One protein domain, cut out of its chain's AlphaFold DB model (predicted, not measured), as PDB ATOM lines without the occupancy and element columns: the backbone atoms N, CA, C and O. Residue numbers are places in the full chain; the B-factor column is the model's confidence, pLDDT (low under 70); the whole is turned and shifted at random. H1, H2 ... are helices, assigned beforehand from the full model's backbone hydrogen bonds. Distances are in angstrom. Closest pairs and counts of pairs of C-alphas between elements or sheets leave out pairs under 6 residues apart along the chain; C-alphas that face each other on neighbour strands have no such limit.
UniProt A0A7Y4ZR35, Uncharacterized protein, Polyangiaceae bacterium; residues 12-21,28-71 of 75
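What this domain is: This is residues 12 to 21 and 28 to 71 of the 75 residues of an uncharacterized protein of Polyangiaceae bacterium (UniProt A0A7Y4ZR35). Two longer helices, H2 and H3, make a narrow V: they meet near their first residues, run the same way and spread apart toward their last residues, while the shorter helix H1 packs across both near the closed end of the V. The long link of residues 45 to 55 folds back from the far end of H2 to the beginning of H3. The printed part has 54 residues with three named helices, in the order H1, H2, H3 along the chain, and no named strand; the class is all helix. It is compact, with a radius of gyration of the C-alphas of 10.3 A, and its rounded outline spans 25 by 21 by 16 A.

Where its parts are: The printed part begins with H1, residues 12 to 20, from C-alpha 12 at (14.690, -18.007, 44.039) to C-alpha 20, 12.1 A from first to last C-alpha. After the cut comes H2, residues 30 to 44, the longest helix by residues with 15; it begins with C-alpha 30 at (9.906, -11.574, 46.558) and is 20.4 A long from first to last C-alpha. H3, residues 56 to 69, is 19.7 A long from first to last C-alpha and ends with C-alpha 69 at (2.865, -31.579, 47.286).

How they stand to each other: H1 touches H2, which meets it with residues 30 to 34 alone; the closest C-alphas are those of Gln 19 and Tyr 33, 6.8 A apart. These two helices run the same way at a steep tilt of 66 degrees. H1 also touches H3, where the closest C-alphas, those of Leu 12 and Ala 60, are 5.7 A apart, and their lines are about perpendicular at 78 degrees. H2 touches H3, again with residues 30 to 34 of H2 alone; the closest C-alphas are those of Asp 31 and Thr 56, 6.2 A apart. H2 and H3 run the same way at a shallow tilt of 25 degrees, and their centres are 11.8 A apart. The helix packing is mostly crossed, but only just: of the three pairs, one is at a shallow tilt. In H1, H2 and H3 every pair of O i and N i+4 is within hydrogen-bond range.

The domain as a whole: The two C-alphas farthest apart are those of Phe 44 and Glu 54, at 27.0 A. Residues 22 to 27 are cut out and not printed; across this cut C-alpha 21 and C-alpha 28 are 12.7 A apart, and the link from H1 to H2 runs across it. The link from H2 to H3, with 11 residues between them, is long. The mean pLDDT of the printed part is 97.2, and no printed residue is under 70.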
ATOM      1  N   LEU A  12      14.793 -19.456  44.229       97.81
ATOM      2  CA  LEU A  12      14.690 -18.007  44.039       97.81
ATOM      3  C   LEU A  12      14.458 -17.627  42.575       97.81
ATOM      4  O   LEU A  12      13.603 -16.793  42.293       97.81
ATOM      5  N   GLN A  13      15.198 -18.235  41.644       98.00
ATOM      6  CA  GLN A  13      15.057 -17.947  40.213       98.00
ATOM      7  C   GLN A  13      13.680 -18.356  39.691       98.00
ATOM      8  O   GLN A  13      13.073 -17.610  38.928       98.00
ATOM      9  N   ILE A  14      13.168 -19.505  40.132       97.62
ATOM     10  CA  ILE A  14      11.838 -19.986  39.757       97.62
ATOM     11  C   ILE A  14      10.755 -19.048  40.296       97.62
ATOM     12  O   ILE A  14       9.928 -18.574  39.523       97.62
ATOM     13  N   VAL A  15      10.776 -18.723  41.594       97.50
ATOM     14  CA  VAL A  15       9.778 -17.819  42.194       97.50
ATOM     15  C   VAL A  15       9.872 -16.417  41.590       97.50
ATOM     16  O   VAL A  15       8.846 -15.782  41.351       97.50
ATOM     17  N   LYS A  16      11.080 -15.945  41.259       97.75
ATOM     18  CA  LYS A  16      11.256 -14.676  40.550       97.75
ATOM     19  C   LYS A  16      10.660 -14.723  39.144       97.75
ATOM     20  O   LYS A  16       9.914 -13.823  38.781       97.75
ATOM     21  N   ALA A  17      10.900 -15.795  38.392       96.81
ATOM     22  CA  ALA A  17      10.303 -15.978  37.072       96.81
ATOM     23  C   ALA A  17       8.767 -16.064  37.132       96.81
ATOM     24  O   ALA A  17       8.099 -15.557  36.236       96.81
ATOM     25  N   MET A  18       8.201 -16.656  38.191       96.00
ATOM     26  CA  MET A  18       6.757 -16.630  38.450       96.00
ATOM     27  C   MET A  18       6.252 -15.205  38.726       96.00
ATOM     28  O   MET A  18       5.210 -14.816  38.201       96.00
ATOM     29  N   GLN A  19       6.990 -14.417  39.517       97.31
ATOM     30  CA  GLN A  19       6.654 -13.019  39.792       97.31
ATOM     31  C   GLN A  19       6.667 -12.175  38.514       97.31
ATOM     32  O   GLN A  19       5.738 -11.409  38.282       97.31
ATOM     33  N   ASP A  20       7.691 -12.337  37.675       95.75
ATOM     34  CA  ASP A  20       7.912 -11.514  36.479       95.75
ATOM     35  C   ASP A  20       6.795 -11.649  35.429       95.75
ATOM     36  O   ASP A  20       6.647 -10.793  34.560       95.75
ATOM     37  N   ILE A  21       5.994 -12.714  35.508       93.50
ATOM     38  CA  ILE A  21       4.853 -12.954  34.617       93.50
ATOM     39  C   ILE A  21       3.492 -12.720  35.280       93.50
ATOM     40  O   ILE A  21       2.462 -12.832  34.609       93.50
ATOM     41  N   MET A  28       6.030  -5.565  44.364       98.31
ATOM     42  CA  MET A  28       6.227  -6.471  45.494       98.31
ATOM     43  C   MET A  28       7.688  -6.911  45.595       98.31
ATOM     44  O   MET A  28       8.340  -7.227  44.596       98.31
ATOM     45  N   THR A  29       8.196  -7.015  46.819       98.12
ATOM     46  CA  THR A  29       9.391  -7.823  47.083       98.12
ATOM     47  C   THR A  29       9.084  -9.303  46.849       98.12
ATOM     48  O   THR A  29       7.923  -9.709  46.766       98.12
ATOM     49  N   LEU A  30      10.118 -10.142  46.770       97.62
ATOM     50  CA  LEU A  30       9.906 -11.574  46.558       97.62
ATOM     51  C   LEU A  30       9.179 -12.234  47.743       97.62
ATOM     52  O   LEU A  30       8.309 -13.067  47.523       97.62
ATOM     53  N   ASP A  31       9.458 -11.813  48.981       98.25
ATOM     54  CA  ASP A  31       8.725 -12.294  50.160       98.25
ATOM     55  C   ASP A  31       7.253 -11.865  50.141       98.25
ATOM     56  O   ASP A  31       6.372 -12.681  50.402       98.25
ATOM     57  N   GLN A  32       6.965 -10.619  49.745       98.50
ATOM     58  CA  GLN A  32       5.585 -10.157  49.566       98.50
ATOM     59  C   GLN A  32       4.865 -10.942  48.466       98.50
ATOM     60  O   GLN A  32       3.692 -11.274  48.611       98.50
ATOM     61  N   TYR A  33       5.569 -11.266  47.380       98.56
ATOM     62  CA  TYR A  33       5.028 -12.103  46.318       98.56
ATOM     63  C   TYR A  33       4.749 -13.533  46.805       98.56
ATOM     64  O   TYR A  33       3.693 -14.078  46.500       98.56
ATOM     65  N   ILE A  34       5.634 -14.125  47.613       98.56
ATOM     66  CA  ILE A  34       5.401 -15.436  48.239       98.56
ATOM     67  C   ILE A  34       4.137 -15.394  49.110       98.56
ATOM     68  O   ILE A  34       3.264 -16.247  48.954       98.56
ATOM     69  N   ASP A  35       3.998 -14.386  49.977       98.44
ATOM     70  CA  ASP A  35       2.796 -14.205  50.804       98.44
ATOM     71  C   ASP A  35       1.535 -14.043  49.948       98.44
ATOM     72  O   ASP A  35       0.479 -14.603  50.258       98.44
ATOM     73  N   TRP A  36       1.646 -13.308  48.842       98.00
ATOM     74  CA  TRP A  36       0.561 -13.135  47.886       98.00
ATOM     75  C   TRP A  36       0.161 -14.468  47.242       98.00
ATOM     76  O   TRP A  36      -1.029 -14.774  47.195       98.00
ATOM     77  N   VAL A  37       1.114 -15.303  46.810       97.56
ATOM     78  CA  VAL A  37       0.825 -16.635  46.247       97.56
ATOM     79  C   VAL A  37       0.111 -17.517  47.273       97.56
ATOM     80  O   VAL A  37      -0.894 -18.138  46.930       97.56
ATOM     81  N   VAL A  38       0.560 -17.527  48.532       98.19
ATOM     82  CA  VAL A  38      -0.084 -18.292  49.619       98.19
ATOM     83  C   VAL A  38      -1.538 -17.855  49.816       98.19
ATOM     84  O   VAL A  38      -2.444 -18.688  49.836       98.19
ATOM     85  N   GLN A  39      -1.786 -16.546  49.897       97.81
ATOM     86  CA  GLN A  39      -3.140 -16.008  50.046       97.81
ATOM     87  C   GLN A  39      -4.031 -16.336  48.840       97.81
ATOM     88  O   GLN A  39      -5.210 -16.649  49.006       97.81
ATOM     89  N   ASN A  40      -3.481 -16.283  47.625       96.19
ATOM     90  CA  ASN A  40      -4.228 -16.576  46.404       96.19
ATOM     91  C   ASN A  40      -4.539 -18.069  46.265       96.19
ATOM     92  O   ASN A  40      -5.657 -18.405  45.880       96.19
ATOM     93  N   ALA A  41      -3.609 -18.956  46.626       96.62
ATOM     94  CA  ALA A  41      -3.861 -20.394  46.665       96.62
ATOM     95  C   ALA A  41      -5.029 -20.724  47.604       96.62
ATOM     96  O   ALA A  41      -5.951 -21.436  47.210       96.62
ATOM     97  N   GLN A  42      -5.067 -20.110  48.791       97.12
ATOM     98  CA  GLN A  42      -6.177 -20.301  49.722       97.12
ATOM     99  C   GLN A  42      -7.491 -19.714  49.195       97.12
ATOM    100  O   GLN A  42      -8.548 -20.321  49.345       97.12
ATOM    101  N   ARG A  43      -7.449 -18.516  48.608       96.44
ATOM    102  CA  ARG A  43      -8.654 -17.798  48.178       96.44
ATOM    103  C   ARG A  43      -9.298 -18.384  46.924       96.44
ATOM    104  O   ARG A  43     -10.519 -18.343  46.813       96.44
ATOM    105  N   PHE A  44      -8.493 -18.831  45.964       94.38
ATOM    106  CA  PHE A  44      -8.969 -19.192  44.627       94.38
ATOM    107  C   PHE A  44      -8.908 -20.687  44.334       94.38
ATOM    108  O   PHE A  44      -9.696 -21.160  43.524       94.38
ATOM    109  N   GLU A  45      -8.003 -21.421  44.980       92.62
ATOM    110  CA  GLU A  45      -7.871 -22.872  44.806       92.62
ATOM    111  C   GLU A  45      -8.296 -23.640  46.072       92.62
ATOM    112  O   GLU A  45      -8.270 -24.865  46.074       92.62
ATOM    113  N   GLU A  46      -8.664 -22.938  47.155       96.62
ATOM    114  CA  GLU A  46      -8.988 -23.518  48.471       96.62
ATOM    115  C   GLU A  46      -7.857 -24.398  49.044       96.62
ATOM    116  O   GLU A  46      -8.086 -25.305  49.844       96.62
ATOM    117  N   VAL A  47      -6.609 -24.107  48.654       97.25
ATOM    118  CA  VAL A  47      -5.412 -24.838  49.082       97.25
ATOM    119  C   VAL A  47      -4.618 -24.026  50.098       97.25
ATOM    120  O   VAL A  47      -4.101 -22.952  49.791       97.25
ATOM    121  N   GLU A  48      -4.433 -24.598  51.285       98.00
ATOM    122  CA  GLU A  48      -3.523 -24.067  52.298       98.00
ATOM    123  C   GLU A  48      -2.074 -24.473  51.973       98.00
ATOM    124  O   GLU A  48      -1.749 -25.667  51.922       98.00
ATOM    125  N   LEU A  49      -1.205 -23.477  51.773       97.94
ATOM    126  CA  LEU A  49       0.238 -23.652  51.583       97.94
ATOM    127  C   LEU A  49       0.985 -23.239  52.852       97.94
ATOM    128  O   LEU A  49       0.854 -22.103  53.313       97.94
ATOM    129  N   LYS A  50       1.796 -24.144  53.402       97.56
ATOM    130  CA  LYS A  50       2.544 -23.903  54.644       97.56
ATOM    131  C   LYS A  50       3.976 -23.485  54.343       97.56
ATOM    132  O   LYS A  50       4.886 -24.307  54.325       97.56
ATOM    133  N   VAL A  51       4.174 -22.189  54.124       97.81
ATOM    134  CA  VAL A  51       5.488 -21.620  53.795       97.81
ATOM    135  C   VAL A  51       6.142 -21.021  55.037       97.81
ATOM    136  O   VAL A  51       5.644 -20.047  55.597       97.81
ATOM    137  N   ALA A  52       7.276 -21.585  55.450       94.44
ATOM    138  CA  ALA A  52       8.102 -21.093  56.549       94.44
ATOM    139  C   ALA A  52       9.589 -21.131  56.165       94.44
ATOM    140  O   ALA A  52       9.993 -21.926  55.319       94.44
ATOM    141  N   GLY A  53      10.395 -20.272  56.786       96.06
ATOM    142  CA  GLY A  53      11.834 -20.177  56.543       96.06
ATOM    143  C   GLY A  53      12.424 -18.902  57.141       96.06
ATOM    144  O   GLY A  53      11.693 -17.937  57.369       96.06
ATOM    145  N   GLU A  54      13.730 -18.908  57.407       96.38
ATOM    146  CA  GLU A  54      14.445 -17.746  57.958       96.38
ATOM    147  C   GLU A  54      14.908 -16.791  56.856       96.38
ATOM    148  O   GLU A  54      14.973 -15.579  57.063       96.38
ATOM    149  N   THR A  55      15.194 -17.329  55.670       98.12
ATOM    150  CA  THR A  55      15.603 -16.552  54.502       98.12
ATOM    151  C   THR A  55      14.550 -16.594  53.397       98.12
ATOM    152  O   THR A  55      13.733 -17.515  53.310       98.12
ATOM    153  N   THR A  56      14.600 -15.617  52.490       97.88
ATOM    154  CA  THR A  56      13.778 -15.619  51.271       97.88
ATOM    155  C   THR A  56      14.024 -16.880  50.429       97.88
ATOM    156  O   THR A  56      13.100 -17.385  49.797       97.88
ATOM    157  N   GLU A  57      15.250 -17.421  50.428       98.00
ATOM    158  CA  GLU A  57      15.573 -18.663  49.714       98.00
ATOM    159  C   GLU A  57      14.867 -19.875  50.331       98.00
ATOM    160  O   GLU A  57      14.240 -20.648  49.602       98.00
ATOM    161  N   ASP A  58      14.890 -19.999  51.661       98.38
ATOM    162  CA  ASP A  58      14.180 -21.064  52.377       98.38
ATOM    163  C   ASP A  58      12.679 -21.002  52.092       98.38
ATOM    164  O   ASP A  58      12.051 -22.014  51.774       98.38
ATOM    165  N   ARG A  59      12.108 -19.793  52.127       98.56
ATOM    166  CA  ARG A  59      10.691 -19.564  51.832       98.56
ATOM    167  C   ARG A  59      10.340 -19.884  50.381       98.56
ATOM    168  O   ARG A  59       9.304 -20.494  50.132       98.56
ATOM    169  N   ALA A  60      11.190 -19.516  49.422       98.62
ATOM    170  CA  ALA A  60      10.988 -19.846  48.013       98.62
ATOM    171  C   ALA A  60      11.008 -21.365  47.786       98.62
ATOM    172  O   ALA A  60      10.168 -21.901  47.061       98.62
ATOM    173  N   LYS A  61      11.937 -22.071  48.441       98.50
ATOM    174  CA  LYS A  61      12.014 -23.532  48.386       98.50
ATOM    175  C   LYS A  61      10.768 -24.178  48.992       98.50
ATOM    176  O   LYS A  61      10.150 -25.013  48.333       98.50
ATOM    177  N   ALA A  62      10.368 -23.750  50.189       98.56
ATOM    178  CA  ALA A  62       9.173 -24.252  50.863       98.56
ATOM    179  C   ALA A  62       7.899 -24.011  50.035       98.56
ATOM    180  O   ALA A  62       7.064 -24.905  49.923       98.56
ATOM    181  N   LEU A  63       7.770 -22.846  49.386       98.56
ATOM    182  CA  LEU A  63       6.653 -22.562  48.483       98.56
ATOM    183  C   LEU A  63       6.578 -23.572  47.331       98.56
ATOM    184  O   LEU A  63       5.514 -24.134  47.084       98.56
ATOM    185  N   ILE A  64       7.692 -23.821  46.636       97.56
ATOM    186  CA  ILE A  64       7.723 -24.771  45.512       97.56
ATOM    187  C   ILE A  64       7.382 -26.184  45.992       97.56
ATOM    188  O   ILE A  64       6.592 -26.876  45.349       97.56
ATOM    189  N   GLU A  65       7.956 -26.620  47.114       98.06
ATOM    190  CA  GLU A  65       7.695 -27.945  47.682       98.06
ATOM    191  C   GLU A  65       6.217 -28.128  48.045       98.06
ATOM    192  O   GLU A  65       5.622 -29.136  47.658       98.06
ATOM    193  N   GLU A  66       5.595 -27.137  48.684       98.25
ATOM    194  CA  GLU A  66       4.164 -27.161  48.995       98.25
ATOM    195  C   GLU A  66       3.306 -27.148  47.722       98.25
ATOM    196  O   GLU A  66       2.376 -27.943  47.597       98.25
ATOM    197  N   MET A  67       3.630 -26.317  46.726       96.75
ATOM    198  CA  MET A  67       2.894 -26.294  45.455       96.75
ATOM    199  C   MET A  67       2.951 -27.643  44.727       96.75
ATOM    200  O   MET A  67       1.945 -28.077  44.160       96.75
ATOM    201  N   LEU A  68       4.098 -28.327  44.763       95.88
ATOM    202  CA  LEU A  68       4.243 -29.682  44.231       95.88
ATOM    203  C   LEU A  68       3.439 -30.696  45.056       95.88
ATOM    204  O   LEU A  68       2.695 -31.495  44.489       95.88
ATOM    205  N   ALA A  69       3.547 -30.652  46.385       97.50
ATOM    206  CA  ALA A  69       2.865 -31.579  47.286       97.50
ATOM    207  C   ALA A  69       1.333 -31.466  47.207       97.50
ATOM    208  O   ALA A  69       0.626 -32.467  47.328       97.50
ATOM    209  N   LYS A  70       0.814 -30.255  46.980       96.06
ATOM    210  CA  LYS A  70      -0.621 -29.974  46.834       96.06
ATOM    211  C   LYS A  70      -1.123 -30.075  45.390       96.06
ATOM    212  O   LYS A  70      -2.308 -29.875  45.144       96.06
ATOM    213  N   GLY A  71      -0.249 -30.378  44.428       94.19
ATOM    214  CA  GLY A  71      -0.618 -30.560  43.021       94.19
ATOM    215  C   GLY A  71      -0.921 -29.266  42.251       94.19
ATOM    216  O   GLY A  71      -1.421 -29.339  41.123       94.19
TER     217      GLY A  71